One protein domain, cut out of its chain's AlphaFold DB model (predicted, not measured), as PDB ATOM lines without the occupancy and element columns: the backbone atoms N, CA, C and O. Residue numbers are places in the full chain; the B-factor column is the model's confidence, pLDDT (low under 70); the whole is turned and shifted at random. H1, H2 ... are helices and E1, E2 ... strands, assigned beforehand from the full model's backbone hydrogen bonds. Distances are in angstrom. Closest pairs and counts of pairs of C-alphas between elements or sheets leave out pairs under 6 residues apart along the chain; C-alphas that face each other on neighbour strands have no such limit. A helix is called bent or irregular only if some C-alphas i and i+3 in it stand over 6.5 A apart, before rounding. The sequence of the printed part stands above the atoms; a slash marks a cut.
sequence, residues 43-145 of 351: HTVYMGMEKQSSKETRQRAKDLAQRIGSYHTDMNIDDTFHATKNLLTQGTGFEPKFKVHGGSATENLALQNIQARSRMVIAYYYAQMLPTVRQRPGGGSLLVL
ATOM      1  N   HIS A  43     -33.910  22.784   0.255       95.69
ATOM      2  CA  HIS A  43     -34.310  22.365   1.587       95.69
ATOM      3  C   HIS A  43     -33.066  21.943   2.353       95.69
ATOM      4  O   HIS A  43     -32.246  21.182   1.840       95.69
ATOM      5  N   THR A  44     -32.929  22.431   3.578       96.62
ATOM      6  CA  THR A  44     -31.809  22.102   4.454       96.62
ATOM      7  C   THR A  44     -32.332  21.427   5.713       96.62
ATOM      8  O   THR A  44     -33.379  21.787   6.250       96.62
ATOM      9  N   VAL A  45     -31.613  20.408   6.181       95.19
ATOM     10  CA  VAL A  45     -31.960  19.683   7.402       95.19
ATOM     11  C   VAL A  45     -30.735  19.563   8.296       95.19
ATOM     12  O   VAL A  45     -29.700  19.047   7.874       95.19
ATOM     13  N   TYR A  46     -30.846  20.055   9.528       94.69
ATOM     14  CA  TYR A  46     -29.866  19.793  10.573       94.69
ATOM     15  C   TYR A  46     -30.294  18.558  11.372       94.69
ATOM     16  O   TYR A  46     -31.419  18.483  11.860       94.69
ATOM     17  N   MET A  47     -29.397  17.573  11.474       93.75
ATOM     18  CA  MET A  47     -29.642  16.288  12.139       93.75
ATOM     19  C   MET A  47     -28.655  16.108  13.296       93.75
ATOM     20  O   MET A  47     -27.597  15.477  13.145       93.75
ATOM     21  N   GLY A  48     -28.995  16.707  14.435       89.38
ATOM     22  CA  GLY A  48     -28.177  16.697  15.644       89.38
ATOM     23  C   GLY A  48     -28.372  15.451  16.510       89.38
ATOM     24  O   GLY A  48     -29.291  14.662  16.308       89.38
ATOM     25  N   MET A  49     -27.493  15.301  17.494       84.62
ATOM     26  CA  MET A  49     -27.692  14.471  18.682       84.62
ATOM     27  C   MET A  49     -27.732  15.404  19.887       84.62
ATOM     28  O   MET A  49     -26.844  16.246  20.018       84.62
ATOM     29  N   GLU A  50     -28.723  15.263  20.766       78.56
ATOM     30  CA  GLU A  50     -28.979  16.238  21.837       78.56
ATOM     31  C   GLU A  50     -27.759  16.477  22.744       78.56
ATOM     32  O   GLU A  50     -27.509  17.608  23.162       78.56
ATOM     33  N   LYS A  51     -26.981  15.425  23.026       75.25
ATOM     34  CA  LYS A  51     -25.841  15.490  23.956       75.25
ATOM     35  C   LYS A  51     -24.482  15.663  23.285       75.25
ATOM     36  O   LYS A  51     -23.536  16.058  23.960       75.25
ATOM     37  N   GLN A  52     -24.355  15.315  22.005       76.88
ATOM     38  CA  GLN A  52     -23.067  15.299  21.301       76.88
ATOM     39  C   GLN A  52     -22.902  16.476  20.341       76.88
ATOM     40  O   GLN A  52     -21.778  16.931  20.145       76.88
ATOM     41  N   SER A  53     -23.990  16.974  19.749       79.50
ATOM     42  CA  SER A  53     -23.930  18.103  18.823       79.50
ATOM     43  C   SER A  53     -23.852  19.428  19.574       79.50
ATOM     44  O   SER A  53     -24.658  19.691  20.467       79.50
ATOM     45  N   SER A  54     -22.906  20.281  19.185       79.62
ATOM     46  CA  SER A  54     -22.714  21.581  19.826       79.62
ATOM     47  C   SER A  54     -23.825  22.576  19.461       79.62
ATOM     48  O   SER A  54     -24.498  22.472  18.427       79.62
ATOM     49  N   LYS A  55     -24.052  23.567  20.333       83.56
ATOM     50  CA  LYS A  55     -25.023  24.638  20.052       83.56
ATOM     51  C   LYS A  55     -24.530  25.508  18.898       83.56
ATOM     52  O   LYS A  55     -25.328  25.996  18.106       83.56
ATOM     53  N   GLU A  56     -23.217  25.649  18.782       84.75
ATOM     54  CA  GLU A  56     -22.511  26.440  17.790       84.75
ATOM     55  C   GLU A  56     -22.672  25.865  16.377       84.75
ATOM     56  O   GLU A  56     -22.898  26.619  15.432       84.75
ATOM     57  N   THR A  57     -22.567  24.544  16.181       85.25
ATOM     58  CA  THR A  57     -22.791  23.920  14.860       85.25
ATOM     59  C   THR A  57     -24.251  24.022  14.427       85.25
ATOM     60  O   THR A  57     -24.526  24.388  13.280       85.25
ATOM     61  N   ARG A  58     -25.189  23.798  15.355       89.62
ATOM     62  CA  ARG A  58     -26.635  23.928  15.118       89.62
ATOM     63  C   ARG A  58     -27.043  25.359  14.760       89.62
ATOM     64  O   ARG A  58     -27.755  25.569  13.780       89.62
ATOM     65  N   GLN A  59     -26.553  26.343  15.514       91.00
ATOM     66  CA  GLN A  59     -26.858  27.757  15.291       91.00
ATOM     67  C   GLN A  59     -26.286  28.251  13.954       91.00
ATOM     68  O   GLN A  59     -27.028  28.807  13.147       91.00
ATOM     69  N   ARG A  60     -25.020  27.939  13.645       90.38
ATOM     70  CA  ARG A  60     -24.399  28.309  12.359       90.38
ATOM     71  C   ARG A  60     -25.135  27.729  11.152       90.38
ATOM     72  O   ARG A  60     -25.294  28.415  10.144       90.38
ATOM     73  N   ALA A  61     -25.606  26.482  11.239       92.44
ATOM     74  CA  ALA A  61     -26.391  25.866  10.170       92.44
ATOM     75  C   ALA A  61     -27.713  26.612   9.928       92.44
ATOM     76  O   ALA A  61     -28.067  26.881   8.778       92.44
ATOM     77  N   LYS A  62     -28.410  26.988  11.007       93.88
ATOM     78  CA  LYS A  62     -29.651  27.764  10.948       93.88
ATOM     79  C   LYS A  62     -29.428  29.159  10.363       93.88
ATOM     80  O   LYS A  62     -30.167  29.569   9.468       93.88
ATOM     81  N   ASP A  63     -28.398  29.859  10.820       94.00
ATOM     82  CA  ASP A  63     -28.093  31.221  10.374       94.00
ATOM     83  C   ASP A  63     -27.669  31.248   8.899       94.00
ATOM     84  O   ASP A  63     -28.115  32.105   8.130       94.00
ATOM     85  N   LEU A  64     -26.891  30.254   8.454       94.56
ATOM     86  CA  LEU A  64     -26.556  30.092   7.040       94.56
ATOM     87  C   LEU A  64     -27.809  29.811   6.204       94.56
ATOM     88  O   LEU A  64     -27.999  30.433   5.158       94.56
ATOM     89  N   ALA A  65     -28.677  28.907   6.668       94.88
ATOM     90  CA  ALA A  65     -29.918  28.563   5.984       94.88
ATOM     91  C   ALA A  65     -30.856  29.772   5.836       94.88
ATOM     92  O   ALA A  65     -31.454  29.949   4.772       94.88
ATOM     93  N   GLN A  66     -30.932  30.621   6.867       94.50
ATOM     94  CA  GLN A  66     -31.674  31.880   6.844       94.50
ATOM     95  C   GLN A  66     -31.055  32.879   5.861       94.50
ATOM     96  O   GLN A  66     -31.776  33.459   5.052       94.50
ATOM     97  N   ARG A  67     -29.725  33.046   5.872       94.31
ATOM     98  CA  ARG A  67     -29.029  33.976   4.968       94.31
ATOM     99  C   ARG A  67     -29.205  33.612   3.496       94.31
ATOM    100  O   ARG A  67     -29.315  34.517   2.672       94.31
ATOM    101  N   ILE A  68     -29.205  32.323   3.154       94.31
ATOM    102  CA  ILE A  68     -29.408  31.867   1.768       94.31
ATOM    103  C   ILE A  68     -30.890  31.765   1.378       94.31
ATOM    104  O   ILE A  68     -31.177  31.576   0.200       94.31
ATOM    105  N   GLY A  69     -31.815  31.839   2.340       94.75
ATOM    106  CA  GLY A  69     -33.260  31.728   2.115       94.75
ATOM    107  C   GLY A  69     -33.801  30.301   1.974       94.75
ATOM    108  O   GLY A  69     -34.945  30.128   1.569       94.75
ATOM    109  N   SER A  70     -33.029  29.260   2.298       96.19
ATOM    110  CA  SER A  70     -33.482  27.863   2.159       96.19
ATOM    111  C   SER A  70     -34.617  27.504   3.127       96.19
ATOM    112  O   SER A  70     -34.726  28.084   4.209       96.19
ATOM    113  N   TYR A  71     -35.431  26.502   2.785       95.50
ATOM    114  CA  TYR A  71     -36.384  25.924   3.736       95.50
ATOM    115  C   TYR A  71     -35.645  25.027   4.738       95.50
ATOM    116  O   TYR A  71     -35.223  23.924   4.389       95.50
ATOM    117  N   HIS A  72     -35.467  25.512   5.968       96.00
ATOM    118  CA  HIS A  72     -34.675  24.839   6.995       96.00
ATOM    119  C   HIS A  72     -35.538  24.042   7.971       96.00
ATOM    120  O   HIS A  72     -36.516  24.555   8.516       96.00
ATOM    121  N   THR A  73     -35.123  22.811   8.250       94.44
ATOM    122  CA  THR A  73     -35.668  21.974   9.323       94.44
ATOM    123  C   THR A  73     -34.559  21.522  10.257       94.44
ATOM    124  O   THR A  73     -33.411  21.362   9.848       94.44
ATOM    125  N   ASP A  74     -34.909  21.306  11.517       93.38
ATOM    126  CA  ASP A  74     -33.959  20.983  12.570       93.38
ATOM    127  C   ASP A  74     -34.545  19.883  13.463       93.38
ATOM    128  O   ASP A  74     -35.691  19.990  13.907       93.38
ATOM    129  N   MET A  75     -33.786  18.807  13.686       92.31
ATOM    130  CA  MET A  75     -34.213  17.659  14.484       92.31
ATOM    131  C   MET A  75     -33.053  16.940  15.174       92.31
ATOM    132  O   MET A  75     -31.882  17.097  14.820       92.31
ATOM    133  N   ASN A  76     -33.423  16.072  16.113       92.81
ATOM    134  CA  ASN A  76     -32.521  15.180  16.827       92.81
ATOM    135  C   ASN A  76     -32.719  13.727  16.354       92.81
ATOM    136  O   ASN A  76     -33.851  13.306  16.118       92.81
ATOM    137  N   ILE A  77     -31.636  12.953  16.221       93.19
ATOM    138  CA  ILE A  77     -31.679  11.545  15.765       93.19
ATOM    139  C   ILE A  77     -31.626  10.524  16.917       93.19
ATOM    140  O   ILE A  77     -31.583   9.317  16.658       93.19
ATOM    141  N   ASP A  78     -31.618  10.997  18.169       92.31
ATOM    142  CA  ASP A  78     -31.405  10.208  19.389       92.31
ATOM    143  C   ASP A  78     -32.310   8.968  19.467       92.31
ATOM    144  O   ASP A  78     -31.813   7.862  19.695       92.31
ATOM    145  N   ASP A  79     -33.607   9.106  19.179       92.50
ATOM    146  CA  ASP A  79     -34.565   7.990  19.228       92.50
ATOM    147  C   ASP A  79     -34.197   6.864  18.253       92.50
ATOM    148  O   ASP A  79     -34.190   5.682  18.609       92.50
ATOM    149  N   THR A  80     -33.822   7.226  17.022       93.25
ATOM    150  CA  THR A  80     -33.421   6.254  15.992       93.25
ATOM    151  C   THR A  80     -32.099   5.584  16.361       93.25
ATOM    152  O   THR A  80     -31.928   4.373  16.168       93.25
ATOM    153  N   PHE A  81     -31.161   6.352  16.920       92.62
ATOM    154  CA  PHE A  81     -29.883   5.836  17.396       92.62
ATOM    155  C   PHE A  81     -30.075   4.824  18.533       92.62
ATOM    156  O   PHE A  81     -29.555   3.707  18.452       92.62
ATOM    157  N   HIS A  82     -30.851   5.177  19.560       92.88
ATOM    158  CA  HIS A  82     -31.107   4.313  20.710       92.88
ATOM    159  C   HIS A  82     -31.888   3.058  20.325       92.88
ATOM    160  O   HIS A  82     -31.490   1.962  20.724       92.88
ATOM    161  N   ALA A  83     -32.928   3.185  19.495       94.44
ATOM    162  CA  ALA A  83     -33.669   2.036  18.985       94.44
ATOM    163  C   ALA A  83     -32.740   1.054  18.256       94.44
ATOM    164  O   ALA A  83     -32.723  -0.133  18.580       94.44
ATOM    165  N   THR A  84     -31.896   1.551  17.346       93.81
ATOM    166  CA  THR A  84     -30.962   0.713  16.575       93.81
ATOM    167  C   THR A  84     -29.901   0.067  17.465       93.81
ATOM    168  O   THR A  84     -29.626  -1.126  17.327       93.81
ATOM    169  N   LYS A  85     -29.313   0.824  18.403       92.69
ATOM    170  CA  LYS A  85     -28.330   0.303  19.366       92.69
ATOM    171  C   LYS A  85     -28.928  -0.844  20.191       92.69
ATOM    172  O   LYS A  85     -28.277  -1.873  20.365       92.69
ATOM    173  N   ASN A  86     -30.163  -0.683  20.666       94.12
ATOM    174  CA  ASN A  86     -30.812  -1.636  21.568       94.12
ATOM    175  C   ASN A  86     -31.145  -2.980  20.905       94.12
ATOM    176  O   ASN A  86     -31.219  -3.983  21.611       94.12
ATOM    177  N   LEU A  87     -31.285  -3.039  19.574       94.75
ATOM    178  CA  LEU A  87     -31.516  -4.300  18.854       94.75
ATOM    179  C   LEU A  87     -30.381  -5.310  19.072       94.75
ATOM    180  O   LEU A  87     -30.638  -6.502  19.242       94.75
ATOM    181  N   LEU A  88     -29.125  -4.846  19.116       93.62
ATOM    182  CA  LEU A  88     -27.985  -5.724  19.387       93.62
ATOM    183  C   LEU A  88     -28.045  -6.276  20.815       93.62
ATOM    184  O   LEU A  88     -27.860  -7.478  21.018       93.62
ATOM    185  N   THR A  89     -28.355  -5.414  21.785       93.25
ATOM    186  CA  THR A  89     -28.503  -5.802  23.192       93.25
ATOM    187  C   THR A  89     -29.633  -6.815  23.368       93.25
ATOM    188  O   THR A  89     -29.454  -7.803  24.072       93.25
ATOM    189  N   GLN A  90     -30.768  -6.631  22.689       95.12
ATOM    190  CA  GLN A  90     -31.890  -7.574  22.729       95.12
ATOM    191  C   GLN A  90     -31.525  -8.946  22.145       95.12
ATOM    192  O   GLN A  90     -31.897  -9.968  22.712       95.12
ATOM    193  N   GLY A  91     -30.795  -8.978  21.025       95.75
ATOM    194  CA  GLY A  91     -30.450 -10.230  20.347       95.75
ATOM    195  C   GLY A  91     -29.274 -10.995  20.963       95.75
ATOM    196  O   GLY A  91     -29.200 -12.211  20.815       95.75
ATOM    197  N   THR A  92     -28.341 -10.305  21.624       95.44
ATOM    198  CA  THR A  92     -27.063 -10.905  22.068       95.44
ATOM    199  C   THR A  92     -26.764 -10.732  23.554       95.44
ATOM    200  O   THR A  92     -25.838 -11.359  24.061       95.44
ATOM    201  N   GLY A  93     -27.492  -9.860  24.257       93.56
ATOM    202  CA  GLY A  93     -27.176  -9.438  25.625       93.56
ATOM    203  C   GLY A  93     -25.959  -8.509  25.738       93.56
ATOM    204  O   GLY A  93     -25.659  -8.034  26.831       93.56
ATOM    205  N   PHE A  94     -25.254  -8.229  24.638       93.44
ATOM    206  CA  PHE A  94     -24.071  -7.375  24.629       93.44
ATOM    207  C   PHE A  94     -24.444  -5.908  24.400       93.44
ATOM    208  O   PHE A  94     -25.086  -5.574  23.404       93.44
ATOM    209  N   GLU A  95     -23.985  -5.025  25.290       92.75
ATOM    210  CA  GLU A  95     -24.189  -3.586  25.150       92.75
ATOM    211  C   GLU A  95     -22.905  -2.880  24.678       92.75
ATOM    212  O   GLU A  95     -21.948  -2.776  25.451       92.75
ATOM    213  N   PRO A  96     -22.875  -2.339  23.443       91.88
ATOM    214  CA  PRO A  96     -21.719  -1.606  22.944       91.88
ATOM    215  C   PRO A  96     -21.577  -0.247  23.638       91.88
ATOM    216  O   PRO A  96     -22.556   0.497  23.794       91.88
ATOM    217  N   LYS A  97     -20.342   0.112  23.994       89.00
ATOM    218  CA  LYS A  97     -20.013   1.381  24.659       89.00
ATOM    219  C   LYS A  97     -19.102   2.253  23.797       89.00
ATOM    220  O   LYS A  97     -18.311   1.769  22.991       89.00
ATOM    221  N   PHE A  98     -19.202   3.571  23.974       86.19
ATOM    222  CA  PHE A  98     -18.208   4.489  23.412       86.19
ATOM    223  C   PHE A  98     -16.856   4.278  24.098       86.19
ATOM    224  O   PHE A  98     -16.794   3.854  25.255       86.19
ATOM    225  N   LYS A  99     -15.766   4.630  23.411       82.50
ATOM    226  CA  LYS A  99     -14.403   4.482  23.945       82.50
ATOM    227  C   LYS A  99     -14.211   5.257  25.253       82.50
ATOM    228  O   LYS A  99     -13.612   4.735  26.187       82.50
ATOM    229  N   VAL A 100     -14.787   6.458  25.345       81.25
ATOM    230  CA  VAL A 100     -14.789   7.294  26.565       81.25
ATOM    231  C   VAL A 100     -15.500   6.634  27.755       81.25
ATOM    232  O   VAL A 100     -15.283   7.017  28.897       81.25
ATOM    233  N   HIS A 101     -16.318   5.611  27.503       84.25
ATOM    234  CA  HIS A 101     -17.018   4.820  28.517       84.25
ATOM    235  C   HIS A 101     -16.451   3.392  28.639       84.25
ATOM    236  O   HIS A 101     -17.132   2.498  29.143       84.25
ATOM    237  N   GLY A 102     -15.223   3.163  28.160       84.56
ATOM    238  CA  GLY A 102     -14.512   1.885  28.270       84.56
ATOM    239  C   GLY A 102     -14.803   0.864  27.165       84.56
ATOM    240  O   GLY A 102     -14.402  -0.287  27.302       84.56
ATOM    241  N   GLY A 103     -15.489   1.250  26.083       86.75
ATOM    242  CA  GLY A 103     -15.733   0.366  24.937       86.75
ATOM    243  C   GLY A 103     -14.504   0.154  24.045       86.75
ATOM    244  O   GLY A 103     -13.596   0.990  23.983       86.75
ATOM    245  N   SER A 104     -14.484  -0.957  23.308       88.69
ATOM    246  CA  SER A 104     -13.436  -1.253  22.325       88.69
ATOM    247  C   SER A 104     -13.477  -0.315  21.108       88.69
ATOM    248  O   SER A 104     -14.472   0.356  20.820       88.69
ATOM    249  N   ALA A 105     -12.394  -0.296  20.322       82.81
ATOM    250  CA  ALA A 105     -12.331   0.484  19.081       82.81
ATOM    251  C   ALA A 105     -13.437   0.100  18.077       82.81
ATOM    252  O   ALA A 105     -13.949   0.957  17.354       82.81
ATOM    253  N   THR A 106     -13.818  -1.180  18.048       86.62
ATOM    254  CA  THR A 106     -14.878  -1.692  17.173       86.62
ATOM    255  C   THR A 106     -16.254  -1.216  17.626       86.62
ATOM    256  O   THR A 106     -17.027  -0.758  16.787       86.62
ATOM    257  N   GLU A 107     -16.549  -1.273  18.927       88.50
ATOM    258  CA  GLU A 107     -17.816  -0.773  19.482       88.50
ATOM    259  C   GLU A 107     -17.989   0.716  19.208       88.50
ATOM    260  O   GLU A 107     -19.013   1.147  18.682       88.50
ATOM    261  N   ASN A 108     -16.945   1.491  19.487       86.44
ATOM    262  CA  ASN A 108     -16.945   2.927  19.277       86.44
ATOM    263  C   ASN A 108     -17.213   3.290  17.806       86.44
ATOM    264  O   ASN A 108     -18.059   4.132  17.513       86.44
ATOM    265  N   LEU A 109     -16.545   2.603  16.872       83.94
ATOM    266  CA  LEU A 109     -16.775   2.793  15.440       83.94
ATOM    267  C   LEU A 109     -18.187   2.358  15.020       83.94
ATOM    268  O   LEU A 109     -18.806   3.010  14.183       83.94
ATOM    269  N   ALA A 110     -18.711   1.270  15.584       88.62
ATOM    270  CA  ALA A 110     -20.063   0.812  15.293       88.62
ATOM    271  C   ALA A 110     -21.114   1.848  15.721       88.62
ATOM    272  O   ALA A 110     -22.004   2.160  14.931       88.62
ATOM    273  N   LEU A 111     -20.973   2.440  16.912       90.19
ATOM    274  CA  LEU A 111     -21.876   3.483  17.408       90.19
ATOM    275  C   LEU A 111     -21.837   4.749  16.540       90.19
ATOM    276  O   LEU A 111     -22.886   5.309  16.225       90.19
ATOM    277  N   GLN A 112     -20.656   5.180  16.089       87.44
ATOM    278  CA  GLN A 112     -20.549   6.300  15.144       87.44
ATOM    279  C   GLN A 112     -21.191   5.972  13.789       87.44
ATOM    280  O   GLN A 112     -21.910   6.794  13.223       87.44
ATOM    281  N   ASN A 113     -20.993   4.749  13.288       89.56
ATOM    282  CA  ASN A 113     -21.584   4.314  12.024       89.56
ATOM    283  C   ASN A 113     -23.117   4.270  12.081       89.56
ATOM    284  O   ASN A 113     -23.749   4.553  11.067       89.56
ATOM    285  N   ILE A 114     -23.720   3.921  13.226       91.38
ATOM    286  CA  ILE A 114     -25.181   3.990  13.398       91.38
ATOM    287  C   ILE A 114     -25.637   5.435  13.201       91.38
ATOM    288  O   ILE A 114     -26.464   5.683  12.331       91.38
ATOM    289  N   GLN A 115     -25.035   6.391  13.915       90.56
ATOM    290  CA  GLN A 115     -25.381   7.812  13.777       90.56
ATOM    291  C   GLN A 115     -25.241   8.293  12.324       90.56
ATOM    292  O   GLN A 115     -26.136   8.945  11.793       90.56
ATOM    293  N   ALA A 116     -24.139   7.951  11.651       90.06
ATOM    294  CA  ALA A 116     -23.890   8.360  10.270       90.06
ATOM    295  C   ALA A 116     -24.910   7.762   9.278       90.06
ATOM    296  O   ALA A 116     -25.432   8.473   8.419       90.06
ATOM    297  N   ARG A 117     -25.244   6.470   9.409       92.12
ATOM    298  CA  ARG A 117     -26.199   5.789   8.516       92.12
ATOM    299  C   ARG A 117     -27.647   6.179   8.782       92.12
ATOM    300  O   ARG A 117     -28.412   6.318   7.833       92.12
ATOM    301  N   SER A 118     -28.027   6.391  10.041       93.31
ATOM    302  CA  SER A 118     -29.370   6.865  10.387       93.31
ATOM    303  C   SER A 118     -29.658   8.218   9.742       93.31
ATOM    304  O   SER A 118     -30.736   8.398   9.183       93.31
ATOM    305  N   ARG A 119     -28.675   9.131   9.709       93.69
ATOM    306  CA  ARG A 119     -28.808  10.416   9.000       93.69
ATOM    307  C   ARG A 119     -29.064  10.249   7.503       93.69
ATOM    308  O   ARG A 119     -29.852  11.001   6.947       93.69
ATOM    309  N   MET A 120     -28.457   9.257   6.852       94.94
ATOM    310  CA  MET A 120     -28.728   8.968   5.437       94.94
ATOM    311  C   MET A 120     -30.177   8.521   5.226       94.94
ATOM    312  O   MET A 120     -30.873   9.089   4.388       94.94
ATOM    313  N   VAL A 121     -30.658   7.567   6.029       95.50
ATOM    314  CA  VAL A 121     -32.047   7.082   5.940       95.50
ATOM    315  C   VAL A 121     -33.038   8.229   6.157       95.50
ATOM    316  O   VAL A 121     -33.982   8.388   5.385       95.50
ATOM    317  N   ILE A 122     -32.789   9.065   7.168       94.69
ATOM    318  CA  ILE A 122     -33.613  10.239   7.472       94.69
ATOM    319  C   ILE A 122     -33.557  11.253   6.325       94.69
ATOM    320  O   ILE A 122     -34.602  11.757   5.926       94.69
ATOM    321  N   ALA A 123     -32.384  11.519   5.742       95.62
ATOM    322  CA  ALA A 123     -32.244  12.455   4.628       95.62
ATOM    323  C   ALA A 123     -33.093  12.046   3.414       95.62
ATOM    324  O   ALA A 123     -33.805  12.886   2.872       95.62
ATOM    325  N   TYR A 124     -33.089  10.766   3.024       96.69
ATOM    326  CA  TYR A 124     -33.943  10.279   1.932       96.69
ATOM    327  C   TYR A 124     -35.430  10.288   2.293       96.69
ATOM    328  O   TYR A 124     -36.259  10.653   1.459       96.69
ATOM    329  N   TYR A 125     -35.781   9.943   3.535       95.44
ATOM    330  CA  TYR A 125     -37.162  10.036   4.007       95.44
ATOM    331  C   TYR A 125     -37.682  11.482   3.942       95.44
ATOM    332  O   TYR A 125     -38.758  11.741   3.406       95.44
ATOM    333  N   TYR A 126     -36.879  12.447   4.394       94.69
ATOM    334  CA  TYR A 126     -37.196  13.871   4.290       94.69
ATOM    335  C   TYR A 126     -37.234  14.339   2.839       94.69
ATOM    336  O   TYR A 126     -38.146  15.068   2.464       94.69
ATOM    337  N   ALA A 127     -36.312  13.894   1.990       95.31
ATOM    338  CA  ALA A 127     -36.319  14.248   0.576       95.31
ATOM    339  C   ALA A 127     -37.608  13.800  -0.136       95.31
ATOM    340  O   ALA A 127     -38.108  14.506  -1.013       95.31
ATOM    341  N   GLN A 128     -38.180  12.663   0.267       94.94
ATOM    342  CA  GLN A 128     -39.455  12.168  -0.255       94.94
ATOM    343  C   GLN A 128     -40.672  12.875   0.363       94.94
ATOM    344  O   GLN A 128     -41.659  13.098  -0.332       94.94
ATOM    345  N   MET A 129     -40.614  13.247   1.646       95.12
ATOM    346  CA  MET A 129     -41.786  13.744   2.378       95.12
ATOM    347  C   MET A 129     -41.881  15.266   2.496       95.12
ATOM    348  O   MET A 129     -42.990  15.787   2.600       95.12
ATOM    349  N   LEU A 130     -40.771  16.008   2.455       94.00
ATOM    350  CA  LEU A 130     -40.769  17.471   2.578       94.00
ATOM    351  C   LEU A 130     -41.644  18.172   1.526       94.00
ATOM    352  O   LEU A 130     -42.388  19.079   1.910       94.00
ATOM    353  N   PRO A 131     -41.652  17.761   0.239       93.25
ATOM    354  CA  PRO A 131     -42.582  18.325  -0.734       93.25
ATOM    355  C   PRO A 131     -44.048  18.141  -0.333       93.25
ATOM    356  O   PRO A 131     -44.830  19.083  -0.448       93.25
ATOM    357  N   THR A 132     -44.405  16.971   0.204       93.69
ATOM    358  CA  THR A 132     -45.753  16.664   0.706       93.69
ATOM    359  C   THR A 132     -46.103  17.500   1.936       93.69
ATOM    360  O   THR A 132     -47.186  18.075   1.994       93.69
ATOM    361  N   VAL A 133     -45.179  17.638   2.894       92.81
ATOM    362  CA  VAL A 133     -45.360  18.472   4.099       92.81
ATOM    363  C   VAL A 133     -45.589  19.937   3.727       92.81
ATOM    364  O   VAL A 133     -46.442  20.599   4.311       92.81
ATOM    365  N   ARG A 134     -44.873  20.435   2.713       93.31
ATOM    366  CA  ARG A 134     -45.050  21.790   2.173       93.31
ATOM    367  C   ARG A 134     -46.210  21.913   1.176       93.31
ATOM    368  O   ARG A 134     -46.354  22.972   0.577       93.31
ATOM    369  N   GLN A 135     -47.000  20.855   0.979       92.88
ATOM    370  CA  GLN A 135     -48.146  20.821   0.064       92.88
ATOM    371  C   GLN A 135     -47.786  21.251  -1.368       92.88
ATOM    372  O   GLN A 135     -48.518  22.001  -2.011       92.88
ATOM    373  N   ARG A 136     -46.635  20.791  -1.873       91.19
ATOM    374  CA  ARG A 136     -46.154  21.140  -3.214       91.19
ATOM    375  C   ARG A 136     -47.187  20.746  -4.282       91.19
ATOM    376  O   ARG A 136     -47.516  19.558  -4.378       91.19
ATOM    377  N   PRO A 137     -47.644  21.681  -5.131       87.00
ATOM    378  CA  PRO A 137     -48.489  21.348  -6.272       87.00
ATOM    379  C   PRO A 137     -47.807  20.321  -7.186       87.00
ATOM    380  O   PRO A 137     -46.638  20.469  -7.533       87.00
ATOM    381  N   GLY A 138     -48.521  19.250  -7.542       84.94
ATOM    382  CA  GLY A 138     -47.973  18.145  -8.343       84.94
ATOM    383  C   GLY A 138     -47.096  17.145  -7.573       84.94
ATOM    384  O   GLY A 138     -46.661  16.155  -8.160       84.94
ATOM    385  N   GLY A 139     -46.870  17.349  -6.271       87.69
ATOM    386  CA  GLY A 139     -46.105  16.436  -5.420       87.69
ATOM    387  C   GLY A 139     -44.634  16.299  -5.830       87.69
ATOM    388  O   GLY A 139     -43.965  17.277  -6.168       87.69
ATOM    389  N   GLY A 140     -44.120  15.069  -5.769       88.75
ATOM    390  CA  GLY A 140     -42.748  14.723  -6.150       88.75
ATOM    391  C   GLY A 140     -41.779  14.610  -4.975       88.75
ATOM    392  O   GLY A 140     -42.165  14.693  -3.813       88.75
ATOM    393  N   SER A 141     -40.504  14.407  -5.300       92.56
ATOM    394  CA  SER A 141     -39.406  14.245  -4.345       92.56
ATOM    395  C   SER A 141     -38.284  15.253  -4.601       92.56
ATOM    396  O   SER A 141     -38.259  15.951  -5.620       92.56
ATOM    397  N   LEU A 142     -37.365  15.352  -3.645       95.31
ATOM    398  CA  LEU A 142     -36.137  16.136  -3.739       95.31
ATOM    399  C   LEU A 142     -34.956  15.234  -4.102       95.31
ATOM    400  O   LEU A 142     -34.936  14.058  -3.739       95.31
ATOM    401  N   LEU A 143     -33.960  15.812  -4.774       96.50
ATOM    402  CA  LEU A 143     -32.653  15.181  -4.957       96.50
ATOM    403  C   LEU A 143     -31.809  15.405  -3.701       96.50
ATOM    404  O   LEU A 143     -31.642  16.544  -3.255       96.50
ATOM    405  N   VAL A 144     -31.259  14.330  -3.144       96.88
ATOM    406  CA  VAL A 144     -30.338  14.390  -2.009       96.88
ATOM    407  C   VAL A 144     -28.953  14.775  -2.520       96.88
ATOM    408  O   VAL A 144     -28.408  14.137  -3.422       96.88
ATOM    409  N   LEU A 145     -28.364  15.814  -1.924       96.50
ATOM    410  CA  LEU A 145     -27.022  16.281  -2.267       96.50
ATOM    411  C   LEU A 145     -25.986  15.757  -1.272       96.50
ATOM    412  O   LEU A 145     -26.126  15.933  -0.062       96.50
TER     413      LEU A 145
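What this domain is: This is residues 43 to 145 of the 351 residues of a protein of Fusarium oxysporum f. sp. raphani 54005 (UniProt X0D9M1). Two short strands, E1 and E2, lie side by side as a narrow ribbon between helix H1 and the long, kinked helix H3. H2 runs on beyond the ribbon's end; its residues 80 to 85 alone pack on H3, at H3's residues 111 to 118, and the rest of H2 slants away from H3, the lines of the two helices standing at 49 degrees. The printed part has 103 residues with three named helices and two named strands, in the order E1, H1, E2, H2, H3; the sheet, E1 then E2, is parallel and the class is mostly helix. The whole is loose, with a radius of gyration of the C-alphas of 16.6 A, and elongated, spanning 49 by 30 by 19 A.

How they stand to each other: Start at E1, residues 43 to 48, and set it beside its parallel neighbour E2, residues 71 to 76, at 17 degrees; N 44 and O 71 are within hydrogen-bond range at 2.9 A, N 73 and O 44 at 2.8 A. H1, residues 55 to 68, completes a strand-helix-strand unit, two parallel neighbour strands with a helix between, whose crossover is right-handed. The closest C-alphas of H1 and E2 are those of Ala 65 and His 72, 6.1 A apart. H2, residues 78 to 92, touches H3, residues 105 to 133, opposite ways at a steep tilt of 49 degrees, closest at the C-alphas of Phe 81 and Gln 115, 6.1 A. The closest C-alphas of E1 and H3 are those of Met 47 and Arg 119, 6.7 A apart. H1 and H3 are apart. Every O i to N i+4 pair is within hydrogen-bond range in H1, 9 of 11 in H2 and 23 of 25 in H3.

Where its parts are: Find C-alpha 43 at (-34.310, 22.365, 1.587), where E1 begins its 16.4 A. H1 measures 20.1 A, E2 17.4 A and H2 21.7 A. H3 runs 40.5 A to C-alpha 133 at (-45.360, 18.472, 4.099), with a kink of 39 degrees near residue 127; it is only just irregular, C-alphas 128 and 131 being 6.9 A apart.

The domain as a whole: Look at Gly 102 and Pro 137 for the two C-alphas farthest apart, 52.2 A. The printed part has no cut; the link from H2 to H3 is long, with 12 residues. No printed residue is under 70 in pLDDT.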